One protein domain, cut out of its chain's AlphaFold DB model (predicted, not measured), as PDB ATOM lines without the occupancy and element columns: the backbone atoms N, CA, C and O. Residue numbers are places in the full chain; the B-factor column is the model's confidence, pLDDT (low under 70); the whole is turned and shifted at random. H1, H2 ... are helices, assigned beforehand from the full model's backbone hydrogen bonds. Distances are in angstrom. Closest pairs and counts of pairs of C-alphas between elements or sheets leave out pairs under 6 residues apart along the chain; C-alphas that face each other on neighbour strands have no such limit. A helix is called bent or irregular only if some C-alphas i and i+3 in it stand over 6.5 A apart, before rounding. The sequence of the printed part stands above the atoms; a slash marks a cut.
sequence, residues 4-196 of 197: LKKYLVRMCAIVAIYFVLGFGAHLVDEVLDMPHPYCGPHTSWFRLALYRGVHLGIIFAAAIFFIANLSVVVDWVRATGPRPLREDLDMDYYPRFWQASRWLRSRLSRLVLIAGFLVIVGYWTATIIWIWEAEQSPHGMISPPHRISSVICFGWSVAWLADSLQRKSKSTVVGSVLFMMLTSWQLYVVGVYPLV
ATOM      1  N   LEU A   4     112.929  81.164  39.999       77.88
ATOM      2  CA  LEU A   4     112.297  81.995  41.024       77.88
ATOM      3  C   LEU A   4     112.421  81.412  42.443       77.88
ATOM      4  O   LEU A   4     112.747  82.129  43.382       77.88
ATOM      5  N   LYS A   5     112.229  80.097  42.613       83.00
ATOM      6  CA  LYS A   5     112.359  79.435  43.922       83.00
ATOM      7  C   LYS A   5     113.806  79.482  44.420       83.00
ATOM      8  O   LYS A   5     114.038  79.746  45.594       83.00
ATOM      9  N   LYS A   6     114.785  79.275  43.528       81.81
ATOM     10  CA  LYS A   6     116.218  79.372  43.864       81.81
ATOM     11  C   LYS A   6     116.612  80.804  44.248       81.81
ATOM     12  O   LYS A   6     117.392  80.979  45.180       81.81
ATOM     13  N   TYR A   7     116.062  81.804  43.559       82.94
ATOM     14  CA  TYR A   7     116.250  83.218  43.881       82.94
ATOM     15  C   TYR A   7     115.692  83.566  45.265       82.94
ATOM     16  O   TYR A   7     116.428  84.084  46.101       82.94
ATOM     17  N   LEU A   8     114.429  83.216  45.530       86.19
ATOM     18  CA  LEU A   8     113.758  83.513  46.798       86.19
ATOM     19  C   LEU A   8     114.491  82.896  47.990       86.19
ATOM     20  O   LEU A   8     114.781  83.597  48.950       86.19
ATOM     21  N   VAL A   9     114.867  81.617  47.902       89.19
ATOM     22  CA  VAL A   9     115.605  80.939  48.982       89.19
ATOM     23  C   VAL A   9     116.935  81.640  49.276       89.19
ATOM     24  O   VAL A   9     117.279  81.845  50.438       89.19
ATOM     25  N   ARG A  10     117.671  82.053  48.236       87.19
ATOM     26  CA  ARG A  10     118.934  82.786  48.406       87.19
ATOM     27  C   ARG A  10     118.716  84.171  49.002       87.19
ATOM     28  O   ARG A  10     119.452  84.543  49.908       87.19
ATOM     29  N   MET A  11     117.702  84.903  48.548       89.94
ATOM     30  CA  MET A  11     117.375  86.214  49.111       89.94
ATOM     31  C   MET A  11     116.957  86.123  50.573       89.94
ATOM     32  O   MET A  11     117.448  86.905  51.377       89.94
ATOM     33  N   CYS A  12     116.145  85.135  50.955       92.06
ATOM     34  CA  CYS A  12     115.808  84.903  52.358       92.06
ATOM     35  C   CYS A  12     117.059  84.648  53.208       92.06
ATOM     36  O   CYS A  12     117.185  85.220  54.287       92.06
ATOM     37  N   ALA A  13     118.006  83.842  52.713       91.81
ATOM     38  CA  ALA A  13     119.262  83.592  53.416       91.81
ATOM     39  C   ALA A  13     120.111  84.868  53.565       91.81
ATOM     40  O   ALA A  13     120.618  85.136  54.648       91.81
ATOM     41  N   ILE A  14     120.227  85.681  52.511       91.69
ATOM     42  CA  ILE A  14     120.962  86.957  52.544       91.69
ATOM     43  C   ILE A  14     120.330  87.915  53.555       91.69
ATOM     44  O   ILE A  14     121.020  88.443  54.422       91.69
ATOM     45  N   VAL A  15     119.013  88.103  53.485       93.19
ATOM     46  CA  VAL A  15     118.266  88.965  54.409       93.19
ATOM     47  C   VAL A  15     118.455  88.495  55.853       93.19
ATOM     48  O   VAL A  15     118.731  89.315  56.725       93.19
ATOM     49  N   ALA A  16     118.402  87.184  56.105       94.38
ATOM     50  CA  ALA A  16     118.642  86.619  57.430       94.38
ATOM     51  C   ALA A  16     120.079  86.863  57.927       94.38
ATOM     52  O   ALA A  16     120.262  87.230  59.084       94.38
ATOM     53  N   ILE A  17     121.095  86.721  57.068       93.88
ATOM     54  CA  ILE A  17     122.496  86.998  57.430       93.88
ATOM     55  C   ILE A  17     122.664  88.456  57.864       93.88
ATOM     56  O   ILE A  17     123.275  88.717  58.896       93.88
ATOM     57  N   TYR A  18     122.111  89.405  57.109       93.00
ATOM     58  CA  TYR A  18     122.253  90.831  57.421       93.00
ATOM     59  C   TYR A  18     121.397  91.255  58.613       93.00
ATOM     60  O   TYR A  18     121.820  92.121  59.376       93.00
ATOM     61  N   PHE A  19     120.250  90.601  58.825       94.62
ATOM     62  CA  PHE A  19     119.500  90.731  60.068       94.62
ATOM     63  C   PHE A  19     120.356  90.314  61.266       94.62
ATOM     64  O   PHE A  19     120.510  91.090  62.203       94.62
ATOM     65  N   VAL A  20     120.955  89.117  61.215       94.94
ATOM     66  CA  VAL A  20     121.807  88.589  62.293       94.94
ATOM     67  C   VAL A  20     123.046  89.455  62.498       94.94
ATOM     68  O   VAL A  20     123.426  89.687  63.640       94.94
ATOM     69  N   LEU A  21     123.649  89.970  61.423       92.69
ATOM     70  CA  LEU A  21     124.781  90.889  61.508       92.69
ATOM     71  C   LEU A  21     124.399  92.169  62.259       92.69
ATOM     72  O   LEU A  21     125.064  92.504  63.230       92.69
ATOM     73  N   GLY A  22     123.327  92.856  61.847       89.06
ATOM     74  CA  GLY A  22     122.886  94.094  62.497       89.06
ATOM     75  C   GLY A  22     122.434  93.866  63.942       89.06
ATOM     76  O   GLY A  22     122.858  94.579  64.848       89.06
ATOM     77  N   PHE A  23     121.632  92.825  64.172       91.56
ATOM     78  CA  PHE A  23     121.157  92.437  65.499       91.56
ATOM     79  C   PHE A  23     122.311  92.073  66.441       91.56
ATOM     80  O   PHE A  23     122.416  92.609  67.542       91.56
ATOM     81  N   GLY A  24     123.199  91.182  65.997       89.44
ATOM     82  CA  GLY A  24     124.328  90.701  66.786       89.44
ATOM     83  C   GLY A  24     125.348  91.798  67.066       89.44
ATOM     84  O   GLY A  24     125.796  91.926  68.200       89.44
ATOM     85  N   ALA A  25     125.670  92.628  66.069       88.56
ATOM     86  CA  ALA A  25     126.582  93.754  66.237       88.56
ATOM     87  C   ALA A  25     126.079  94.732  67.310       88.56
ATOM     88  O   ALA A  25     126.867  95.180  68.137       88.56
ATOM     89  N   HIS A  26     124.774  95.017  67.333       86.62
ATOM     90  CA  HIS A  26     124.173  95.870  68.355       86.62
ATOM     91  C   HIS A  26     124.154  95.222  69.741       86.62
ATOM     92  O   HIS A  26     124.447  95.887  70.725       86.62
ATOM     93  N   LEU A  27     123.846  93.927  69.841       85.81
ATOM     94  CA  LEU A  27     123.893  93.240  71.134       85.81
ATOM     95  C   LEU A  27     125.302  93.209  71.726       85.81
ATOM     96  O   LEU A  27     125.447  93.359  72.932       85.81
ATOM     97  N   VAL A  28     126.331  93.011  70.898       86.06
ATOM     98  CA  VAL A  28     127.729  93.056  71.354       86.06
ATOM     99  C   VAL A  28     128.065  94.429  71.928       86.06
ATOM    100  O   VAL A  28     128.710  94.512  72.965       86.06
ATOM    101  N   ASP A  29     127.607  95.485  71.267       83.25
ATOM    102  CA  ASP A  29     127.785  96.866  71.702       83.25
ATOM    103  C   ASP A  29     127.106  97.120  73.060       83.25
ATOM    104  O   ASP A  29     127.775  97.484  74.020       83.25
ATOM    105  N   GLU A  30     125.824  96.762  73.189       79.31
ATOM    106  CA  GLU A  30     125.064  96.890  74.441       79.31
ATOM    107  C   GLU A  30     125.654  96.045  75.585       79.31
ATOM    108  O   GLU A  30     125.602  96.478  76.729       79.31
ATOM    109  N   VAL A  31     126.227  94.865  75.303       79.62
ATOM    110  CA  VAL A  31     126.897  94.008  76.305       79.62
ATOM    111  C   VAL A  31     128.237  94.595  76.756       79.62
ATOM    112  O   VAL A  31     128.603  94.478  77.925       79.62
ATOM    113  N   LEU A  32     128.993  95.204  75.845       75.00
ATOM    114  CA  LEU A  32     130.304  95.776  76.156       75.00
ATOM    115  C   LEU A  32     130.191  97.138  76.851       75.00
ATOM    116  O   LEU A  32     131.054  97.464  77.663       75.00
ATOM    117  N   ASP A  33     129.089  97.855  76.636       68.62
ATOM    118  CA  ASP A  33     128.729  99.074  77.367       68.62
ATOM    119  C   ASP A  33     128.133  98.792  78.772       68.62
ATOM    120  O   ASP A  33     127.742  99.716  79.492       68.62
ATOM    121  N   MET A  34     128.131  97.529  79.235       62.09
ATOM    122  CA  MET A  34     127.632  97.126  80.563       62.09
ATOM    123  C   MET A  34     128.571  97.283  81.788       62.09
ATOM    124  O   MET A  34     128.342  96.567  82.766       62.09
ATOM    125  N   PRO A  35     129.575  98.182  81.887       53.47
ATOM    126  CA  PRO A  35     130.123  98.499  83.205       53.47
ATOM    127  C   PRO A  35     129.281  99.518  83.990       53.47
ATOM    128  O   PRO A  35     129.608  99.782  85.146       53.47
ATOM    129  N   HIS A  36     128.227 100.129  83.424       52.53
ATOM    130  CA  HIS A  36     127.583 101.260  84.100       52.53
ATOM    131  C   HIS A  36     126.725 100.819  85.314       52.53
ATOM    132  O   HIS A  36     125.735 100.101  85.145       52.53
ATOM    133  N   PRO A  37     127.013 101.297  86.545       50.78
ATOM    134  CA  PRO A  37     126.318 100.902  87.785       50.78
ATOM    135  C   PRO A  37     124.819 101.268  87.872       50.78
ATOM    136  O   PRO A  37     124.183 100.999  88.888       50.78
ATOM    137  N   TYR A  38     124.225 101.847  86.822       47.00
ATOM    138  CA  TYR A  38     122.789 102.146  86.750       47.00
ATOM    139  C   TYR A  38     121.927 100.946  86.319       47.00
ATOM    140  O   TYR A  38     120.700 101.004  86.424       47.00
ATOM    141  N   CYS A  39     122.533  99.835  85.887       52.69
ATOM    142  CA  CYS A  39     121.831  98.582  85.599       52.69
ATOM    143  C   CYS A  39     121.515  97.816  86.894       52.69
ATOM    144  O   CYS A  39     122.022  96.726  87.145       52.69
ATOM    145  N   GLY A  40     120.671  98.401  87.745       52.88
ATOM    146  CA  GLY A  40     120.143  97.716  88.920       52.88
ATOM    147  C   GLY A  40     119.281  96.497  88.539       52.88
ATOM    148  O   GLY A  40     118.757  96.430  87.418       52.88
ATOM    149  N   PRO A  41     119.056  95.560  89.482       55.50
ATOM    150  CA  PRO A  41     118.359  94.280  89.271       55.50
ATOM    151  C   PRO A  41     116.885  94.386  88.820       55.50
ATOM    152  O   PRO A  41     116.236  93.369  88.591       55.50
ATOM    153  N   HIS A  42     116.352  95.601  88.652       53.56
ATOM    154  CA  HIS A  42     114.971  95.875  88.238       53.56
ATOM    155  C   HIS A  42     114.844  96.570  86.872       53.56
ATOM    156  O   HIS A  42     113.749  96.979  86.488       53.56
ATOM    157  N   THR A  43     115.937  96.733  86.126       59.09
ATOM    158  CA  THR A  43     115.909  97.487  84.866       59.09
ATOM    159  C   THR A  43     115.497  96.619  83.672       59.09
ATOM    160  O   THR A  43     116.011  95.525  83.450       59.09
ATOM    161  N   SER A  44     114.588  97.136  82.839       71.19
ATOM    162  CA  SER A  44     114.150  96.547  81.562       71.19
ATOM    163  C   SER A  44     115.206  96.648  80.448       71.19
ATOM    164  O   SER A  44     114.870  96.551  79.265       71.19
ATOM    165  N   TRP A  45     116.479  96.826  80.815       73.44
ATOM    166  CA  TRP A  45     117.586  97.121  79.908       73.44
ATOM    167  C   TRP A  45     117.699  96.055  78.813       73.44
ATOM    168  O   TRP A  45     117.745  96.392  77.637       73.44
ATOM    169  N   PHE A  46     117.619  94.768  79.177       77.25
ATOM    170  CA  PHE A  46     117.768  93.671  78.222       77.25
ATOM    171  C   PHE A  46     116.635  93.679  77.196       77.25
ATOM    172  O   PHE A  46     116.846  93.438  76.011       77.25
ATOM    173  N   ARG A  47     115.417  94.018  77.636       78.94
ATOM    174  CA  ARG A  47     114.264  94.157  76.740       78.94
ATOM    175  C   ARG A  47     114.453  95.342  75.784       78.94
ATOM    176  O   ARG A  47     114.085  95.229  74.618       78.94
ATOM    177  N   LEU A  48     115.041  96.443  76.253       79.38
ATOM    178  CA  LEU A  48     115.360  97.605  75.422       79.38
ATOM    179  C   LEU A  48     116.481  97.298  74.414       79.38
ATOM    180  O   LEU A  48     116.316  97.603  73.234       79.38
ATOM    181  N   ALA A  49     117.559  96.640  74.847       79.44
ATOM    182  CA  ALA A  49     118.667  96.197  74.001       79.44
ATOM    183  C   ALA A  49     118.192  95.214  72.919       79.44
ATOM    184  O   ALA A  49     118.533  95.358  71.748       79.44
ATOM    185  N   LEU A  50     117.315  94.266  73.273       84.44
ATOM    186  CA  LEU A  50     116.673  93.377  72.301       84.44
ATOM    187  C   LEU A  50     115.831  94.153  71.286       84.44
ATOM    188  O   LEU A  50     115.941  93.901  70.089       84.44
ATOM    189  N   TYR A  51     114.999  95.096  71.738       85.19
ATOM    190  CA  TYR A  51     114.155  95.891  70.844       85.19
ATOM    191  C   TYR A  51     114.990  96.715  69.855       85.19
ATOM    192  O   TYR A  51     114.746  96.675  68.646       85.19
ATOM    193  N   ARG A  52     116.014  97.420  70.350       83.00
ATOM    194  CA  ARG A  52     116.928  98.215  69.521       83.00
ATOM    195  C   ARG A  52     117.765  97.340  68.587       83.00
ATOM    196  O   ARG A  52     117.906  97.675  67.411       83.00
ATOM    197  N   GLY A  53     118.218  96.181  69.059       84.88
ATOM    198  CA  GLY A  53     118.927  95.199  68.243       84.88
ATOM    199  C   GLY A  53     118.065  94.672  67.102       84.88
ATOM    200  O   GLY A  53     118.521  94.615  65.962       84.88
ATOM    201  N   VAL A  54     116.799  94.330  67.370       89.75
ATOM    202  CA  VAL A  54     115.852  93.895  66.329       89.75
ATOM    203  C   VAL A  54     115.643  95.009  65.308       89.75
ATOM    204  O   VAL A  54     115.680  94.744  64.108       89.75
ATOM    205  N   HIS A  55     115.476  96.252  65.764       86.88
ATOM    206  CA  HIS A  55     115.326  97.403  64.881       86.88
ATOM    207  C   HIS A  55     116.542  97.579  63.956       86.88
ATOM    208  O   HIS A  55     116.373  97.713  62.743       86.88
ATOM    209  N   LEU A  56     117.769  97.489  64.488       85.38
ATOM    210  CA  LEU A  56     118.982  97.574  63.668       85.38
ATOM    211  C   LEU A  56     119.104  96.391  62.698       85.38
ATOM    212  O   LEU A  56     119.422  96.588  61.525       85.38
ATOM    213  N   GLY A  57     118.785  95.175  63.148       88.75
ATOM    214  CA  GLY A  57     118.718  93.995  62.287       88.75
ATOM    215  C   GLY A  57     117.758  94.190  61.109       88.75
ATOM    216  O   GLY A  57     118.119  93.903  59.969       88.75
ATOM    217  N   ILE A  58     116.562  94.740  61.350       91.19
ATOM    218  CA  ILE A  58     115.579  95.044  60.297       91.19
ATOM    219  C   ILE A  58     116.130  96.075  59.307       91.19
ATOM    220  O   ILE A  58     116.004  95.871  58.101       91.19
ATOM    221  N   ILE A  59     116.768  97.150  59.786       89.88
ATOM    222  CA  ILE A  59     117.366  98.178  58.918       89.88
ATOM    223  C   ILE A  59     118.400  97.554  57.975       89.88
ATOM    224  O   ILE A  59     118.349  97.783  56.767       89.88
ATOM    225  N   PHE A  60     119.309  96.726  58.497       89.44
ATOM    226  CA  PHE A  60     120.341  96.073  57.687       89.44
ATOM    227  C   PHE A  60     119.754  95.068  56.692       89.44
ATOM    228  O   PHE A  60     120.163  95.030  55.529       89.44
ATOM    229  N   ALA A  61     118.766  94.287  57.129       92.00
ATOM    230  CA  ALA A  61     118.042  93.340  56.293       92.00
ATOM    231  C   ALA A  61     117.306  94.043  55.135       92.00
ATOM    232  O   ALA A  61     117.376  93.598  53.986       92.00
ATOM    233  N   ALA A  62     116.655  95.173  55.413       91.56
ATOM    234  CA  ALA A  62     115.999  95.996  54.405       91.56
ATOM    235  C   ALA A  62     117.017  96.630  53.447       91.56
ATOM    236  O   ALA A  62     116.857  96.538  52.230       91.56
ATOM    237  N   ALA A  63     118.100  97.211  53.972       90.25
ATOM    238  CA  ALA A  63     119.148  97.825  53.163       90.25
ATOM    239  C   ALA A  63     119.760  96.826  52.171       90.25
ATOM    240  O   ALA A  63     119.846  97.124  50.977       90.25
ATOM    241  N   ILE A  64     120.123  95.617  52.622       91.19
ATOM    242  CA  ILE A  64     120.675  94.609  51.710       91.19
ATOM    243  C   ILE A  64     119.631  94.112  50.716       91.19
ATOM    244  O   ILE A  64     119.972  93.874  49.561       91.19
ATOM    245  N   PHE A  65     118.364  93.998  51.121       91.88
ATOM    246  CA  PHE A  65     117.288  93.628  50.210       91.88
ATOM    247  C   PHE A  65     117.185  94.638  49.063       91.88
ATOM    248  O   PHE A  65     117.182  94.237  47.897       91.88
ATOM    249  N   PHE A  66     117.184  95.940  49.357       91.50
ATOM    250  CA  PHE A  66     117.178  96.979  48.326       91.50
ATOM    251  C   PHE A  66     118.433  96.933  47.450       91.50
ATOM    252  O   PHE A  66     118.317  96.931  46.226       91.50
ATOM    253  N   ILE A  67     119.623  96.830  48.047       89.88
ATOM    254  CA  ILE A  67     120.896  96.780  47.311       89.88
ATOM    255  C   ILE A  67     120.960  95.561  46.381       89.88
ATOM    256  O   ILE A  67     121.379  95.675  45.225       89.88
ATOM    257  N   ALA A  68     120.541  94.393  46.865       86.56
ATOM    258  CA  ALA A  68     120.588  93.153  46.108       86.56
ATOM    259  C   ALA A  68     119.584  93.166  44.946       86.56
ATOM    260  O   ALA A  68     119.949  92.816  43.826       86.56
ATOM    261  N   ASN A  69     118.353  93.642  45.168       86.62
ATOM    262  CA  ASN A  69     117.370  93.791  44.090       86.62
ATOM    263  C   ASN A  69     117.794  94.863  43.074       86.62
ATOM    264  O   ASN A  69     117.672  94.635  41.873       86.62
ATOM    265  N   LEU A  70     118.354  95.993  43.519       84.94
ATOM    266  CA  LEU A  70     118.883  97.023  42.622       84.94
ATOM    267  C   LEU A  70     119.994  96.463  41.729       84.94
ATOM    268  O   LEU A  70     120.002  96.706  40.526       84.94
ATOM    269  N   SER A  71     120.901  95.670  42.299       79.00
ATOM    270  CA  SER A  71     121.990  95.031  41.555       79.00
ATOM    271  C   SER A  71     121.456  94.067  40.488       79.00
ATOM    272  O   SER A  71     121.933  94.076  39.355       79.00
ATOM    273  N   VAL A  72     120.403  93.308  40.808       78.56
ATOM    274  CA  VAL A  72     119.707  92.432  39.848       78.56
ATOM    275  C   VAL A  72     119.054  93.239  38.723       78.56
ATOM    276  O   VAL A  72     119.182  92.862  37.560       78.56
ATOM    277  N   VAL A  73     118.396  94.361  39.035       80.44
ATOM    278  CA  VAL A  73     117.801  95.253  38.024       80.44
ATOM    279  C   VAL A  73     118.880  95.845  37.117       80.44
ATOM    280  O   VAL A  73     118.725  95.836  35.899       80.44
ATOM    281  N   VAL A  74     119.998  96.310  37.682       77.06
ATOM    282  CA  VAL A  74     121.133  96.846  36.914       77.06
ATOM    283  C   VAL A  74     121.712  95.791  35.972       77.06
ATOM    284  O   VAL A  74     121.991  96.089  34.810       77.06
ATOM    285  N   ASP A  75     121.868  94.554  36.441       73.38
ATOM    286  CA  ASP A  75     122.347  93.455  35.605       73.38
ATOM    287  C   ASP A  75     121.334  93.072  34.518       73.38
ATOM    288  O   ASP A  75     121.736  92.801  33.387       73.38
ATOM    289  N   TRP A  76     120.033  93.109  34.819       70.69
ATOM    290  CA  TRP A  76     118.970  92.870  33.841       70.69
ATOM    291  C   TRP A  76     118.966  93.932  32.730       70.69
ATOM    292  O   TRP A  76     118.965  93.583  31.552       70.69
ATOM    293  N   VAL A  77     119.093  95.215  33.087       73.38
ATOM    294  CA  VAL A  77     119.212  96.333  32.130       73.38
ATOM    295  C   VAL A  77     120.486  96.224  31.280       73.38
ATOM    296  O   VAL A  77     120.488  96.552  30.093       73.38
ATOM    297  N   ARG A  78     121.590  95.722  31.843       68.50
ATOM    298  CA  ARG A  78     122.816  95.441  31.070       68.50
ATOM    299  C   ARG A  78     122.671  94.227  30.151       68.50
ATOM    300  O   ARG A  78     123.330  94.170  29.114       68.50
ATOM    301  N   ALA A  79     121.829  93.265  30.524       65.31
ATOM    302  CA  ALA A  79     121.574  92.049  29.762       65.31
ATOM    303  C   ALA A  79     120.611  92.250  28.581       65.31
ATOM    304  O   ALA A  79     120.572  91.391  27.712       65.31
ATOM    305  N   THR A  80     119.900  93.380  28.475       57.94
ATOM    306  CA  THR A  80     119.066  93.725  27.300       57.94
ATOM    307  C   THR A  80     119.845  93.973  25.991       57.94
ATOM    308  O   THR A  80     119.242  94.282  24.967       57.94
ATOM    309  N   GLY A  81     121.174  93.803  25.983       56.44
ATOM    310  CA  GLY A  81     121.955  93.566  24.760       56.44
ATOM    311  C   GLY A  81     121.861  92.103  24.274       56.44
ATOM    312  O   GLY A  81     121.185  91.289  24.890       56.44
ATOM    313  N   PRO A  82     122.566  91.692  23.204       48.78
ATOM    314  CA  PRO A  82     122.449  90.344  22.621       48.78
ATOM    315  C   PRO A  82     123.069  89.210  23.470       48.78
ATOM    316  O   PRO A  82     123.452  88.172  22.935       48.78
ATOM    317  N   ARG A  83     123.225  89.382  24.789       52.53
ATOM    318  CA  ARG A  83     123.800  88.365  25.678       52.53
ATOM    319  C   ARG A  83     122.713  87.842  26.618       52.53
ATOM    320  O   ARG A  83     122.221  88.624  27.425       52.53
ATOM    321  N   PRO A  84     122.351  86.549  26.545       51.28
ATOM    322  CA  PRO A  84     121.318  85.984  27.404       51.28
ATOM    323  C   PRO A  84     121.669  86.186  28.879       51.28
ATOM    324  O   PRO A  84     122.849  86.203  29.246       51.28
ATOM    325  N   LEU A  85     120.627  86.335  29.705       54.88
ATOM    326  CA  LEU A  85     120.703  86.423  31.163       54.88
ATOM    327  C   LEU A  85     121.640  85.317  31.675       54.88
ATOM    328  O   LEU A  85     121.301  84.137  31.639       54.88
ATOM    329  N   ARG A  86     122.869  85.685  32.050       55.19
ATOM    330  CA  ARG A  86     123.920  84.713  32.364       55.19
ATOM    331  C   ARG A  86     123.486  83.893  33.580       55.19
ATOM    332  O   ARG A  86     123.223  84.464  34.636       55.19
ATOM    333  N   GLU A  87     123.508  82.565  33.472       54.03
ATOM    334  CA  GLU A  87     123.384  81.651  34.624       54.03
ATOM    335  C   GLU A  87     124.461  81.909  35.705       54.03
ATOM    336  O   GLU A  87     124.321  81.475  36.849       54.03
ATOM    337  N   ASP A  88     125.494  82.685  35.359       56.94
ATOM    338  CA  ASP A  88     126.615  83.111  36.200       56.94
ATOM    339  C   ASP A  88     126.339  84.345  37.085       56.94
ATOM    340  O   ASP A  88     127.294  84.945  37.594       56.94
ATOM    341  N   LEU A  89     125.084  84.782  37.264       66.81
ATOM    342  CA  LEU A  89     124.795  85.904  38.167       66.81
ATOM    343  C   LEU A  89     125.259  85.547  39.588       66.81
ATOM    344  O   LEU A  89     124.759  84.618  40.230       66.81
ATOM    345  N   ASP A  90     126.263  86.273  40.070       73.81
ATOM    346  CA  ASP A  90     126.820  86.067  41.399       73.81
ATOM    347  C   ASP A  90     125.851  86.637  42.435       73.81
ATOM    348  O   ASP A  90     125.737  87.846  42.607       73.81
ATOM    349  N   MET A  91     125.124  85.732  43.087       78.00
ATOM    350  CA  MET A  91     124.072  86.048  44.056       78.00
ATOM    351  C   MET A  91     124.575  86.060  45.501       78.00
ATOM    352  O   MET A  91     123.772  86.172  46.419       78.00
ATOM    353  N   ASP A  92     125.876  85.908  45.734       84.69
ATOM    354  CA  ASP A  92     126.415  85.871  47.093       84.69
ATOM    355  C   ASP A  92     126.671  87.295  47.603       84.69
ATOM    356  O   ASP A  92     127.800  87.779  47.617       84.69
ATOM    357  N   TYR A  93     125.623  87.999  48.019       86.88
ATOM    358  CA  TYR A  93     125.717  89.354  48.582       86.88
ATOM    359  C   TYR A  93     126.257  89.346  50.023       86.88
ATOM    360  O   TYR A  93     125.619  89.880  50.911       86.88
ATOM    361  N   TYR A  94     127.380  88.668  50.273       88.62
ATOM    362  CA  TYR A  94     128.078  88.559  51.562       88.62
ATOM    363  C   TYR A  94     129.531  88.090  51.330       88.62
ATOM    364  O   TYR A  94     129.784  87.411  50.331       88.62
ATOM    365  N   PRO A  95     130.500  88.412  52.209       90.56
ATOM    366  CA  PRO A  95     131.896  87.979  52.086       90.56
ATOM    367  C   PRO A  95     132.070  86.463  52.249       90.56
ATOM    368  O   PRO A  95     131.561  85.851  53.191       90.56
ATOM    369  N   ARG A  96     132.866  85.843  51.371       91.00
ATOM    370  CA  ARG A  96     133.225  84.417  51.451       91.00
ATOM    371  C   ARG A  96     134.509  84.202  52.264       91.00
ATOM    372  O   ARG A  96     135.574  83.978  51.692       91.00
ATOM    373  N   PHE A  97     134.427  84.244  53.596       87.94
ATOM    374  CA  PHE A  97     135.605  84.200  54.491       87.94
ATOM    375  C   PHE A  97     136.536  82.995  54.299       87.94
ATOM    376  O   PHE A  97     137.747  83.121  54.468       87.94
ATOM    377  N   TRP A  98     136.024  81.846  53.852       88.56
ATOM    378  CA  TRP A  98     136.860  80.682  53.523       88.56
ATOM    379  C   TRP A  98     137.838  80.938  52.359       88.56
ATOM    380  O   TRP A  98     138.742  80.144  52.108       88.56
ATOM    381  N   GLN A  99     137.671  82.044  51.628       88.12
ATOM    382  CA  GLN A  99     138.535  82.491  50.537       88.12
ATOM    383  C   GLN A  99     139.478  83.629  50.956       88.12
ATOM    384  O   GLN A  99     140.156  84.179  50.090       88.12
ATOM    385  N   ALA A 100     139.575  83.961  52.249       87.94
ATOM    386  CA  ALA A 100     140.352  85.104  52.741       87.94
ATOM    387  C   ALA A 100     141.826  85.092  52.305       87.94
ATOM    388  O   ALA A 100     142.395  86.132  51.970       87.94
ATOM    389  N   SER A 101     142.434  83.908  52.191       90.81
ATOM    390  CA  SER A 101     143.803  83.759  51.679       90.81
ATOM    391  C   SER A 101     143.978  84.289  50.250       90.81
ATOM    392  O   SER A 101     145.065  84.737  49.883       90.81
ATOM    393  N   ARG A 102     142.916  84.289  49.432       88.50
ATOM    394  CA  ARG A 102     142.926  84.872  48.082       88.50
ATOM    395  C   ARG A 102     142.850  86.392  48.109       88.50
ATOM    396  O   ARG A 102     143.455  87.027  47.248       88.50
ATOM    397  N   TRP A 103     142.179  86.980  49.098       89.88
ATOM    398  CA  TRP A 103     142.089  88.436  49.236       89.88
ATOM    399  C   TRP A 103     143.482  89.048  49.422       89.88
ATOM    400  O   TRP A 103     143.811  90.049  48.792       89.88
ATOM    401  N   LEU A 104     144.347  88.377  50.189       90.00
ATOM    402  CA  LEU A 104     145.727  88.806  50.438       90.00
ATOM    403  C   LEU A 104     146.662  88.654  49.224       90.00
ATOM    404  O   LEU A 104     147.719  89.283  49.170       90.00
ATOM    405  N   ARG A 105     146.298  87.841  48.225       92.00
ATOM    406  CA  ARG A 105     147.111  87.672  47.005       92.00
ATOM    407  C   ARG A 105     146.891  88.796  45.997       92.00
ATOM    408  O   ARG A 105     147.795  89.119  45.231       92.00
ATOM    409  N   SER A 106     145.714  89.413  46.002       93.25
ATOM    410  CA  SER A 106     145.371  90.480  45.065       93.25
ATOM    411  C   SER A 106     145.792  91.855  45.560       93.25
ATOM    412  O   SER A 106     145.505  92.240  46.691       93.25
ATOM    413  N   ARG A 107     146.405  92.647  44.671       93.75
ATOM    414  CA  ARG A 107     146.788  94.037  44.969       93.75
ATOM    415  C   ARG A 107     145.584  94.892  45.371       93.75
ATOM    416  O   ARG A 107     145.660  95.558  46.395       93.75
ATOM    417  N   LEU A 108     144.481  94.840  44.621       93.50
ATOM    418  CA  LEU A 108     143.305  95.680  44.889       93.50
ATOM    419  C   LEU A 108     142.604  95.297  46.195       93.50
ATOM    420  O   LEU A 108     142.282  96.168  46.994       93.50
ATOM    421  N   SER A 109     142.421  93.998  46.447       93.25
ATOM    422  CA  SER A 109     141.793  93.527  47.687       93.25
ATOM    423  C   SER A 109     142.653  93.863  48.907       93.25
ATOM    424  O   SER A 109     142.116  94.300  49.917       93.25
ATOM    425  N   ARG A 110     143.987  93.760  48.802       94.38
ATOM    426  CA  ARG A 110     144.898  94.239  49.852       94.38
ATOM    427  C   ARG A 110     144.766  95.732  50.113       94.38
ATOM    428  O   ARG A 110     144.729  96.115  51.271       94.38
ATOM    429  N   LEU A 111     144.695  96.562  49.072       95.56
ATOM    430  CA  LEU A 111     144.524  98.007  49.246       95.56
ATOM    431  C   LEU A 111     143.208  98.332  49.955       95.56
ATOM    432  O   LEU A 111     143.214  99.150  50.865       95.56
ATOM    433  N   VAL A 112     142.111  97.652  49.602       95.81
ATOM    434  CA  VAL A 112     140.822  97.797  50.300       95.81
ATOM    435  C   VAL A 112     140.930  97.385  51.767       95.81
ATOM    436  O   VAL A 112     140.468  98.120  52.632       95.81
ATOM    437  N   LEU A 113     141.574  96.251  52.060       95.94
ATOM    438  CA  LEU A 113     141.774  95.786  53.436       95.94
ATOM    439  C   LEU A 113     142.641  96.754  54.250       95.94
ATOM    440  O   LEU A 113     142.293  97.065  55.382       95.94
ATOM    441  N   ILE A 114     143.739  97.257  53.673       96.62
ATOM    442  CA  ILE A 114     144.626  98.232  54.324       96.62
ATOM    443  C   ILE A 114     143.882  99.546  54.561       96.62
ATOM    444  O   ILE A 114     143.905 100.058  55.673       96.62
ATOM    445  N   ALA A 115     143.194 100.078  53.549       96.12
ATOM    446  CA  ALA A 115     142.428 101.313  53.679       96.12
ATOM    447  C   ALA A 115     141.316 101.175  54.728       96.12
ATOM    448  O   ALA A 115     141.191 102.025  55.603       96.12
ATOM    449  N   GLY A 116     140.556 100.076  54.694       94.62
ATOM    450  CA  GLY A 116     139.531  99.787  55.693       94.62
ATOM    451  C   GLY A 116     140.109  99.646  57.102       94.62
ATOM    452  O   GLY A 116     139.565 100.207  58.048       94.62
ATOM    453  N   PHE A 117     141.251  98.972  57.250       95.19
ATOM    454  CA  PHE A 117     141.948  98.867  58.530       95.19
ATOM    455  C   PHE A 117     142.400 100.237  59.053       95.19
ATOM    456  O   PHE A 117     142.166 100.544  60.218       95.19
ATOM    457  N   LEU A 118     142.979 101.086  58.198       96.06
ATOM    458  CA  LEU A 118     143.378 102.446  58.571       96.06
ATOM    459  C   LEU A 118     142.181 103.296  59.019       96.06
ATOM    460  O   LEU A 118     142.303 104.029  59.996       96.06
ATOM    461  N   VAL A 119     141.023 103.166  58.362       92.69
ATOM    462  CA  VAL A 119     139.781 103.844  58.780       92.69
ATOM    463  C   VAL A 119     139.330 103.363  60.161       92.69
ATOM    464  O   VAL A 119     139.000 104.189  61.005       92.69
ATOM    465  N   ILE A 120     139.363 102.052  60.425       91.69
ATOM    466  CA  ILE A 120     138.998 101.484  61.734       91.69
ATOM    467  C   ILE A 120     139.951 101.973  62.832       91.69
ATOM    468  O   ILE A 120     139.497 102.380  63.898       91.69
ATOM    469  N   VAL A 121     141.263 101.963  62.581       90.88
ATOM    470  CA  VAL A 121     142.269 102.449  63.538       90.88
ATOM    471  C   VAL A 121     142.113 103.948  63.784       90.88
ATOM    472  O   VAL A 121     142.152 104.382  64.934       90.88
ATOM    473  N   GLY A 122     141.901 104.741  62.731       88.38
ATOM    474  CA  GLY A 122     141.648 106.176  62.846       88.38
ATOM    475  C   GLY A 122     140.389 106.473  63.659       88.38
ATOM    476  O   GLY A 122     140.442 107.280  64.584       88.38
ATOM    477  N   TYR A 123     139.293 105.760  63.381       86.94
ATOM    478  CA  TYR A 123     138.049 105.845  64.146       86.94
ATOM    479  C   TYR A 123     138.278 105.528  65.629       86.94
ATOM    480  O   TYR A 123     137.893 106.320  66.485       86.94
ATOM    481  N   TRP A 124     138.964 104.424  65.945       83.62
ATOM    482  CA  TRP A 124     139.287 104.055  67.327       83.62
ATOM    483  C   TRP A 124     140.192 105.068  68.027       83.62
ATOM    484  O   TRP A 124     139.988 105.370  69.198       83.62
ATOM    485  N   THR A 125     141.173 105.619  67.317       85.50
ATOM    486  CA  THR A 125     142.093 106.614  67.879       85.50
ATOM    487  C   THR A 125     141.348 107.903  68.216       85.50
ATOM    488  O   THR A 125     141.452 108.384  69.342       85.50
ATOM    489  N   ALA A 126     140.535 108.419  67.286       83.06
ATOM    490  CA  ALA A 126     139.673 109.580  67.525       83.06
ATOM    491  C   ALA A 126     138.733 109.334  68.712       83.06
ATOM    492  O   ALA A 126     138.617 110.153  69.615       83.06
ATOM    493  N   THR A 127     138.148 108.142  68.749       77.88
ATOM    494  CA  THR A 127     137.273 107.689  69.821       77.88
ATOM    495  C   THR A 127     137.944 107.723  71.201       77.88
ATOM    496  O   THR A 127     137.332 108.191  72.156       77.88
ATOM    497  N   ILE A 128     139.187 107.244  71.324       81.38
ATOM    498  CA  ILE A 128     139.949 107.263  72.585       81.38
ATOM    499  C   ILE A 128     140.267 108.696  73.011       81.38
ATOM    500  O   ILE A 128     140.075 109.034  74.177       81.38
ATOM    501  N   ILE A 129     140.716 109.537  72.071       82.00
ATOM    502  CA  ILE A 129     141.014 110.953  72.334       82.00
ATOM    503  C   ILE A 129     139.783 111.649  72.923       82.00
ATOM    504  O   ILE A 129     139.899 112.359  73.913       82.00
ATOM    505  N   TRP A 130     138.594 111.376  72.386       75.38
ATOM    506  CA  TRP A 130     137.365 111.989  72.884       75.38
ATOM    507  C   TRP A 130     136.963 111.531  74.278       75.38
ATOM    508  O   TRP A 130     136.475 112.339  75.058       75.38
ATOM    509  N   ILE A 131     137.133 110.243  74.599       75.38
ATOM    510  CA  ILE A 131     136.885 109.771  75.971       75.38
ATOM    511  C   ILE A 131     137.812 110.519  76.924       75.38
ATOM    512  O   ILE A 131     137.368 111.018  77.951       75.38
ATOM    513  N   TRP A 132     139.086 110.626  76.553       78.88
ATOM    514  CA  TRP A 132     140.095 111.285  77.366       78.88
ATOM    515  C   TRP A 132     139.799 112.780  77.575       78.88
ATOM    516  O   TRP A 132     139.928 113.277  78.692       78.88
ATOM    517  N   GLU A 133     139.342 113.494  76.542       76.56
ATOM    518  CA  GLU A 133     138.894 114.892  76.652       76.56
ATOM    519  C   GLU A 133     137.622 115.040  77.508       76.56
ATOM    520  O   GLU A 133     137.496 115.985  78.296       76.56
ATOM    521  N   ALA A 134     136.684 114.097  77.393       72.62
ATOM    522  CA  ALA A 134     135.458 114.080  78.185       72.62
ATOM    523  C   ALA A 134     135.736 113.878  79.676       72.62
ATOM    524  O   ALA A 134     135.172 114.594  80.499       72.62
ATOM    525  N   GLU A 135     136.638 112.955  80.017       74.00
ATOM    526  CA  GLU A 135     137.055 112.686  81.399       74.00
ATOM    527  C   GLU A 135     137.710 113.903  82.064       74.00
ATOM    528  O   GLU A 135     137.600 114.084  83.276       74.00
ATOM    529  N   GLN A 136     138.367 114.765  81.283       79.25
ATOM    530  CA  GLN A 136     138.974 116.003  81.783       79.25
ATOM    531  C   GLN A 136     137.977 117.154  81.940       79.25
ATOM    532  O   GLN A 136     138.285 118.155  82.591       79.25
ATOM    533  N   SER A 137     136.787 117.039  81.352       73.88
ATOM    534  CA  SER A 137     135.791 118.104  81.340       73.88
ATOM    535  C   SER A 137     134.852 117.995  82.556       73.88
ATOM    536  O   SER A 137     134.221 116.955  82.739       73.88
ATOM    537  N   PRO A 138     134.643 119.065  83.355       60.16
ATOM    538  CA  PRO A 138     133.810 119.033  84.574       60.16
ATOM    539  C   PRO A 138     132.334 118.637  84.360       60.16
ATOM    540  O   PRO A 138     131.612 118.375  85.321       60.16
ATOM    541  N   HIS A 139     131.875 118.621  83.106       58.47
ATOM    542  CA  HIS A 139     130.505 118.300  82.695       58.47
ATOM    543  C   HIS A 139     130.436 117.161  81.657       58.47
ATOM    544  O   HIS A 139     129.376 116.918  81.080       58.47
ATOM    545  N   GLY A 140     131.549 116.470  81.387       52.66
ATOM    546  CA  GLY A 140     131.674 115.524  80.279       52.66
ATOM    547  C   GLY A 140     131.063 114.151  80.559       52.66
ATOM    548  O   GLY A 140     131.785 113.192  80.804       52.66
ATOM    549  N   MET A 141     129.739 114.014  80.467       49.19
ATOM    550  CA  MET A 141     129.133 112.698  80.225       49.19
ATOM    551  C   MET A 141     129.078 112.445  78.718       49.19
ATOM    552  O   MET A 141     128.117 112.822  78.053       49.19
ATOM    553  N   ILE A 142     130.100 111.776  78.183       54.72
ATOM    554  CA  ILE A 142     130.028 111.178  76.849       54.72
ATOM    555  C   ILE A 142     129.791 109.683  77.039       54.72
ATOM    556  O   ILE A 142     130.731 108.917  77.237       54.72
ATOM    557  N   SER A 143     128.524 109.264  76.982       52.00
ATOM    558  CA  SER A 143     128.217 107.891  76.579       52.00
ATOM    559  C   SER A 143     128.392 107.864  75.071       52.00
ATOM    560  O   SER A 143     127.728 108.646  74.389       52.00
ATOM    561  N   PRO A 144     129.300 107.059  74.524       54.84
ATOM    562  CA  PRO A 144     129.517 107.049  73.100       54.84
ATOM    563  C   PRO A 144     128.821 105.821  72.509       54.84
ATOM    564  O   PRO A 144     129.397 104.733  72.509       54.84
ATOM    565  N   PRO A 145     127.581 105.965  72.022       57.50
ATOM    566  CA  PRO A 145     126.792 104.811  71.633       57.50
ATOM    567  C   PRO A 145     127.352 104.216  70.334       57.50
ATOM    568  O   PRO A 145     127.737 104.960  69.437       57.50
ATOM    569  N   HIS A 146     127.344 102.891  70.172       64.06
ATOM    570  CA  HIS A 146     127.442 102.240  68.852       64.06
ATOM    571  C   HIS A 146     128.815 102.202  68.183       64.06
ATOM    572  O   HIS A 146     128.907 102.077  66.956       64.06
ATOM    573  N   ARG A 147     129.895 102.207  68.970       76.06
ATOM    574  CA  ARG A 147     131.275 102.102  68.461       76.06
ATOM    575  C   ARG A 147     131.572 100.744  67.851       76.06
ATOM    576  O   ARG A 147     132.115 100.645  66.749       76.06
ATOM    577  N   ILE A 148     131.214  99.687  68.563       82.06
ATOM    578  CA  ILE A 148     131.636  98.330  68.227       82.06
ATOM    579  C   ILE A 148     130.763  97.805  67.101       82.06
ATOM    580  O   ILE A 148     131.276  97.250  66.127       82.06
ATOM    581  N   SER A 149     129.462  98.080  67.172       84.94
ATOM    582  CA  SER A 149     128.536  97.729  66.097       84.94
ATOM    583  C   SER A 149     128.917  98.389  64.764       84.94
ATOM    584  O   SER A 149     128.964  97.710  63.737       84.94
ATOM    585  N   SER A 150     129.283  99.676  64.773       86.56
ATOM    586  CA  SER A 150     129.700 100.401  63.563       86.56
ATOM    587  C   SER A 150     131.007  99.856  62.977       86.56
ATOM    588  O   SER A 150     131.107  99.672  61.762       86.56
ATOM    589  N   VAL A 151     131.986  99.517  63.825       89.94
ATOM    590  CA  VAL A 151     133.249  98.894  63.395       89.94
ATOM    591  C   VAL A 151     133.021  97.495  62.820       89.94
ATOM    592  O   VAL A 151     133.600  97.172  61.784       89.94
ATOM    593  N   ILE A 152     132.161  96.674  63.434       90.94
ATOM    594  CA  ILE A 152     131.811  95.340  62.918       90.94
ATOM    595  C   ILE A 152     131.155  95.462  61.540       90.94
ATOM    596  O   ILE A 152     131.571  94.789  60.595       90.94
ATOM    597  N   CYS A 153     130.161  96.340  61.404       90.81
ATOM    598  CA  CYS A 153     129.436  96.536  60.152       90.81
ATOM    599  C   CYS A 153     130.345  97.070  59.036       90.81
ATOM    600  O   CYS A 153     130.288  96.583  57.904       90.81
ATOM    601  N   PHE A 154     131.228  98.021  59.347       93.44
ATOM    602  CA  PHE A 154     132.209  98.519  58.387       93.44
ATOM    603  C   PHE A 154     133.278  97.471  58.046       93.44
ATOM    604  O   PHE A 154     133.605  97.269  56.881       93.44
ATOM    605  N   GLY A 155     133.778  96.721  59.028       94.69
ATOM    606  CA  GLY A 155     134.689  95.602  58.784       94.69
ATOM    607  C   GLY A 155     134.071  94.549  57.857       94.69
ATOM    608  O   GLY A 155     134.733  94.054  56.941       94.69
ATOM    609  N   TRP A 156     132.778  94.262  58.029       95.00
ATOM    610  CA  TRP A 156     132.018  93.392  57.134       95.00
ATOM    611  C   TRP A 156     131.941  93.944  55.707       95.00
ATOM    612  O   TRP A 156     132.143  93.193  54.752       95.00
ATOM    613  N   SER A 157     131.681  95.244  55.536       95.06
ATOM    614  CA  SER A 157     131.596  95.869  54.211       95.06
ATOM    615  C   SER A 157     132.950  95.904  53.493       95.06
ATOM    616  O   SER A 157     133.018  95.590  52.302       95.06
ATOM    617  N   VAL A 158     134.040  96.158  54.224       96.56
ATOM    618  CA  VAL A 158     135.422  96.072  53.727       96.56
ATOM    619  C   VAL A 158     135.752  94.646  53.284       96.56
ATOM    620  O   VAL A 158     136.262  94.446  52.178       96.56
ATOM    621  N   ALA A 159     135.432  93.641  54.108       95.81
ATOM    622  CA  ALA A 159     135.634  92.235  53.763       95.81
ATOM    623  C   ALA A 159     134.819  91.841  52.523       95.81
ATOM    624  O   ALA A 159     135.321  91.142  51.640       95.81
ATOM    625  N   TRP A 160     133.578  92.324  52.424       95.12
ATOM    626  CA  TRP A 160     132.723  92.070  51.274       95.12
ATOM    627  C   TRP A 160     133.294  92.684  49.996       95.12
ATOM    628  O   TRP A 160     133.425  91.976  48.998       95.12
ATOM    629  N   LEU A 161     133.713  93.950  50.024       95.19
ATOM    630  CA  LEU A 161     134.324  94.604  48.869       95.19
ATOM    631  C   LEU A 161     135.626  93.903  48.453       95.19
ATOM    632  O   LEU A 161     135.831  93.625  47.267       95.19
ATOM    633  N   ALA A 162     136.487  93.558  49.415       94.94
ATOM    634  CA  ALA A 162     137.730  92.837  49.155       94.94
ATOM    635  C   ALA A 162     137.477  91.485  48.469       94.94
ATOM    636  O   ALA A 162     138.195  91.139  47.522       94.94
ATOM    637  N   ASP A 163     136.446  90.755  48.901       94.62
ATOM    638  CA  ASP A 163     136.019  89.502  48.284       94.62
ATOM    639  C   ASP A 163     135.414  89.723  46.892       94.62
ATOM    640  O   ASP A 163     135.851  89.093  45.930       94.62
ATOM    641  N   SER A 164     134.473  90.659  46.739       92.25
ATOM    642  CA  SER A 164     133.812  90.981  45.466       92.25
ATOM    643  C   SER A 164     134.800  91.381  44.369       92.25
ATOM    644  O   SER A 164     134.629  91.002  43.208       92.25
ATOM    645  N   LEU A 165     135.903  92.052  44.714       92.06
ATOM    646  CA  LEU A 165     136.973  92.361  43.762       92.06
ATOM    647  C   LEU A 165     137.665  91.110  43.195       92.06
ATOM    648  O   LEU A 165     138.136  91.156  42.055       92.06
ATOM    649  N   GLN A 166     137.683  89.989  43.925       90.81
ATOM    650  CA  GLN A 166     138.234  88.703  43.468       90.81
ATOM    651  C   GLN A 166     137.271  87.880  42.619       90.81
ATOM    652  O   GLN A 166     137.680  86.913  41.970       90.81
ATOM    653  N   ARG A 167     135.986  88.227  42.612       88.25
ATOM    654  CA  ARG A 167     134.983  87.424  41.923       88.25
ATOM    655  C   ARG A 167     135.026  87.660  40.419       88.25
ATOM    656  O   ARG A 167     135.379  88.743  39.938       88.25
ATOM    657  N   LYS A 168     134.668  86.602  39.679       81.31
ATOM    658  CA  LYS A 168     134.546  86.635  38.215       81.31
ATOM    659  C   LYS A 168     133.435  87.593  37.782       81.31
ATOM    660  O   LYS A 168     133.627  88.353  36.839       81.31
ATOM    661  N   SER A 169     132.304  87.579  38.493       78.38
ATOM    662  CA  SER A 169     131.259  88.587  38.324       78.38
ATOM    663  C   SER A 169     131.624  89.859  39.078       78.38
ATOM    664  O   SER A 169     132.088  89.797  40.216       78.38
ATOM    665  N   LYS A 170     131.382  91.014  38.454       78.12
ATOM    666  CA  LYS A 170     131.513  92.333  39.089       78.12
ATOM    667  C   LYS A 170     130.173  92.898  39.570       78.12
ATOM    668  O   LYS A 170     130.154  94.007  40.091       78.12
ATOM    669  N   SER A 171     129.083  92.138  39.442       77.12
ATOM    670  CA  SER A 171     127.740  92.540  39.890       77.12
ATOM    671  C   SER A 171     127.708  92.909  41.376       77.12
ATOM    672  O   SER A 171     127.195  93.956  41.758       77.12
ATOM    673  N   THR A 172     128.364  92.105  42.216       86.06
ATOM    674  CA  THR A 172     128.392  92.310  43.671       86.06
ATOM    675  C   THR A 172     129.306  93.449  44.118       86.06
ATOM    676  O   THR A 172     129.179  93.903  45.251       86.06
ATOM    677  N   VAL A 173     130.181  93.969  43.243       88.62
ATOM    678  CA  VAL A 173     131.055  95.108  43.575       88.62
ATOM    679  C   VAL A 173     130.215  96.347  43.857       88.62
ATOM    680  O   VAL A 173     130.417  96.986  44.884       88.62
ATOM    681  N   VAL A 174     129.230  96.646  43.004       87.75
ATOM    682  CA  VAL A 174     128.336  97.799  43.196       87.75
ATOM    683  C   VAL A 174     127.609  97.687  44.532       87.75
ATOM    684  O   VAL A 174     127.628  98.630  45.318       87.75
ATOM    685  N   GLY A 175     127.054  96.509  44.831       88.25
ATOM    686  CA  GLY A 175     126.383  96.269  46.105       88.25
ATOM    687  C   GLY A 175     127.307  96.435  47.313       88.25
ATOM    688  O   GLY A 175     126.940  97.109  48.273       88.25
ATOM    689  N   SER A 176     128.530  95.903  47.239       91.62
ATOM    690  CA  SER A 176     129.519  96.045  48.312       91.62
ATOM    691  C   SER A 176     129.969  97.493  48.524       91.62
ATOM    692  O   SER A 176     130.144  97.906  49.665       91.62
ATOM    693  N   VAL A 177     130.083  98.296  47.457       92.75
ATOM    694  CA  VAL A 177     130.414  99.726  47.550       92.75
ATOM    695  C   VAL A 177     129.265 100.512  48.178       92.75
ATOM    696  O   VAL A 177     129.511 101.297  49.088       92.75
ATOM    697  N   LEU A 178     128.020 100.284  47.743       91.81
ATOM    698  CA  LEU A 178     126.843 100.946  48.323       91.81
ATOM    699  C   LEU A 178     126.694 100.621  49.811       91.81
ATOM    700  O   LEU A 178     126.433 101.503  50.625       91.81
ATOM    701  N   PHE A 179     126.909  99.359  50.177       92.25
ATOM    702  CA  PHE A 179     126.874  98.948  51.571       92.25
ATOM    703  C   PHE A 179     128.044  99.530  52.371       92.25
ATOM    704  O   PHE A 179     127.845  99.988  53.492       92.25
ATOM    705  N   MET A 180     129.246  99.593  51.790       94.19
ATOM    706  CA  MET A 180     130.385 100.263  52.414       94.19
ATOM    707  C   MET A 180     130.084 101.741  52.670       94.19
ATOM    708  O   MET A 180     130.281 102.190  53.791       94.19
ATOM    709  N   MET A 181     129.516 102.462  51.697       93.06
ATOM    710  CA  MET A 181     129.069 103.852  51.866       93.06
ATOM    711  C   MET A 181     128.068 104.007  53.016       93.06
ATOM    712  O   MET A 181     128.234 104.903  53.838       93.06
ATOM    713  N   LEU A 182     127.076 103.114  53.115       91.25
ATOM    714  CA  LEU A 182     126.109 103.106  54.216       91.25
ATOM    715  C   LEU A 182     126.803 102.925  55.577       91.25
ATOM    716  O   LEU A 182     126.533 103.669  56.515       91.25
ATOM    717  N   THR A 183     127.730 101.971  55.680       90.50
ATOM    718  CA  THR A 183     128.467 101.714  56.930       90.50
ATOM    719  C   THR A 183     129.481 102.813  57.264       90.50
ATOM    720  O   THR A 183     129.682 103.114  58.436       90.50
ATOM    721  N   SER A 184     130.072 103.471  56.260       89.88
ATOM    722  CA  SER A 184     130.918 104.657  56.448       89.88
ATOM    723  C   SER A 184     130.105 105.846  56.949       89.88
ATOM    724  O   SER A 184     130.557 106.567  57.832       89.88
ATOM    725  N   TRP A 185     128.899 106.045  56.407       88.31
ATOM    726  CA  TRP A 185     127.970 107.061  56.896       88.31
ATOM    727  C   TRP A 185     127.589 106.798  58.354       88.31
ATOM    728  O   TRP A 185     127.634 107.715  59.165       88.31
ATOM    729  N   GLN A 186     127.294 105.546  58.713       84.62
ATOM    730  CA  GLN A 186     127.040 105.170  60.104       84.62
ATOM    731  C   GLN A 186     128.249 105.469  61.005       84.62
ATOM    732  O   GLN A 186     128.070 106.098  62.044       84.62
ATOM    733  N   LEU A 187     129.469 105.094  60.597       83.62
ATOM    734  CA  LEU A 187     130.698 105.437  61.327       83.62
ATOM    735  C   LEU A 187     130.860 106.950  61.511       83.62
ATOM    736  O   LEU A 187     131.237 107.389  62.593       83.62
ATOM    737  N   TYR A 188     130.561 107.744  60.481       81.38
ATOM    738  CA  TYR A 188     130.626 109.203  60.546       81.38
ATOM    739  C   TYR A 188     129.576 109.784  61.498       81.38
ATOM    740  O   TYR A 188     129.907 110.584  62.364       81.38
ATOM    741  N   VAL A 189     128.312 109.368  61.387       80.00
ATOM    742  CA  VAL A 189     127.240 109.872  62.259       80.00
ATOM    743  C   VAL A 189     127.507 109.494  63.714       80.00
ATOM    744  O   VAL A 189     127.394 110.335  64.596       80.00
ATOM    745  N   VAL A 190     127.925 108.259  63.976       72.88
ATOM    746  CA  VAL A 190     128.227 107.809  65.339       72.88
ATOM    747  C   VAL A 190     129.504 108.462  65.883       72.88
ATOM    748  O   VAL A 190     129.570 108.805  67.059       72.88
ATOM    749  N   GLY A 191     130.521 108.634  65.039       65.25
ATOM    750  CA  GLY A 191     131.847 109.096  65.441       65.25
ATOM    751  C   GLY A 191     132.153 110.569  65.212       65.25
ATOM    752  O   GLY A 191     133.290 110.939  65.441       65.25
ATOM    753  N   VAL A 192     131.228 111.392  64.706       62.81
ATOM    754  CA  VAL A 192     131.443 112.837  64.451       62.81
ATOM    755  C   VAL A 192     130.270 113.679  64.951       62.81
ATOM    756  O   VAL A 192     130.479 114.742  65.528       62.81
ATOM    757  N   TYR A 193     129.032 113.206  64.783       56.59
ATOM    758  CA  TYR A 193     127.830 113.969  65.142       56.59
ATOM    759  C   TYR A 193     127.702 114.347  66.635       56.59
ATOM    760  O   TYR A 193     127.159 115.418  66.901       56.59
ATOM    761  N   PRO A 194     128.235 113.577  67.609       54.94
ATOM    762  CA  PRO A 194     128.236 113.994  69.013       54.94
ATOM    763  C   PRO A 194     129.087 115.242  69.325       54.94
ATOM    764  O   PRO A 194     129.016 115.722  70.447       54.94
ATOM    765  N   LEU A 195     129.897 115.759  68.385       47.88
ATOM    766  CA  LEU A 195     130.763 116.935  68.606       47.88
ATOM    767  C   LEU A 195     130.120 118.286  68.295       47.88
ATOM    768  O   LEU A 195     130.670 119.318  68.666       47.88
ATOM    769  N   VAL A 196     129.043 118.300  67.508       46.94
ATOM    770  CA  VAL A 196     128.490 119.540  66.929       46.94
ATOM    771  C   VAL A 196     127.204 119.977  67.652       46.94
ATOM    772  O   VAL A 196     126.605 120.983  67.280       46.94
TER     773      VAL A 196
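AT A GLANCE: This is residues 4 to 196 of the 197 residues of an uncharacterized protein of Planctomycetes bacterium DG_23 (UniProt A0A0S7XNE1). The longest helix, H2, folds against H1 in a slightly crossed hairpin; H1 packs on H5 and H2 on H6, while H4 covers H5 on the far side, making an elongated up-and-down bundle in which each of these five helices runs against the bundle helix before it. Short H3 packs on residues 162 to 166 of H5, and residues 34 to 44 and 77 to 83 stick out. The printed part has 193 residues, of which 146 belong to six named helices, H1 to H6 in order along the chain, with no named strand; its class is all helix, and it is only just compact, close to loose, with a radius of gyration of the C-alphas of 19.4 A and spans of 69 by 38 by 32 A.

IN THESE COORDINATES: Find C-alpha 45 at (117.586, 97.121, 79.908); from there H2 runs 50.6 A to residue 79. H1, residues 4 to 32, starts at (112.297, 81.995, 41.024) and covers 41.8 A. Look next for H3, residues 97 to 103; H4, 107 to 136, 43.6 A; H5, 147 to 166, 29.2 A; and H6, 171 to 195, 37.8 A, with a kink of 29 degrees near residue 189. H3 and H6 are irregular: C-alphas 98 and 101 are 7.8 A apart, 191 and 194 7.1 A.

HOW THE PARTS SIT: H2, with residues 49 to 65, touches H1, closest at C-alphas Gly 57 and Phe 19, 4.0 A. They run opposite ways at a steep tilt of 36 degrees, only just beyond shallow. H2 touches H6 closest at C-alphas Ile 67 and Gly 175, 5.6 A. The hub, H5, touches four helices, among them H4 at a shallow tilt of 10 degrees, closest at C-alphas Ala 162 and Ser 109, 4.4 A. H2 and H5 are apart. In H1, H2 and H4 every O i to N i+4 pair is within hydrogen-bond range; H5 has 15 of 16, H6 18 of 21, H3 0 of 3 but 3 of 4 O i to N i+3 pairs.

THE WHOLE: The C-alphas of Pro 82 and Pro 138, the two farthest apart, are 69.2 A apart. The printed part has no cut; the links H1 to H2 and H2 to H3 are long. Look for pLDDT under 70 at residues 33 to 43, 78 to 89, 138 to 146 and 191 to 196.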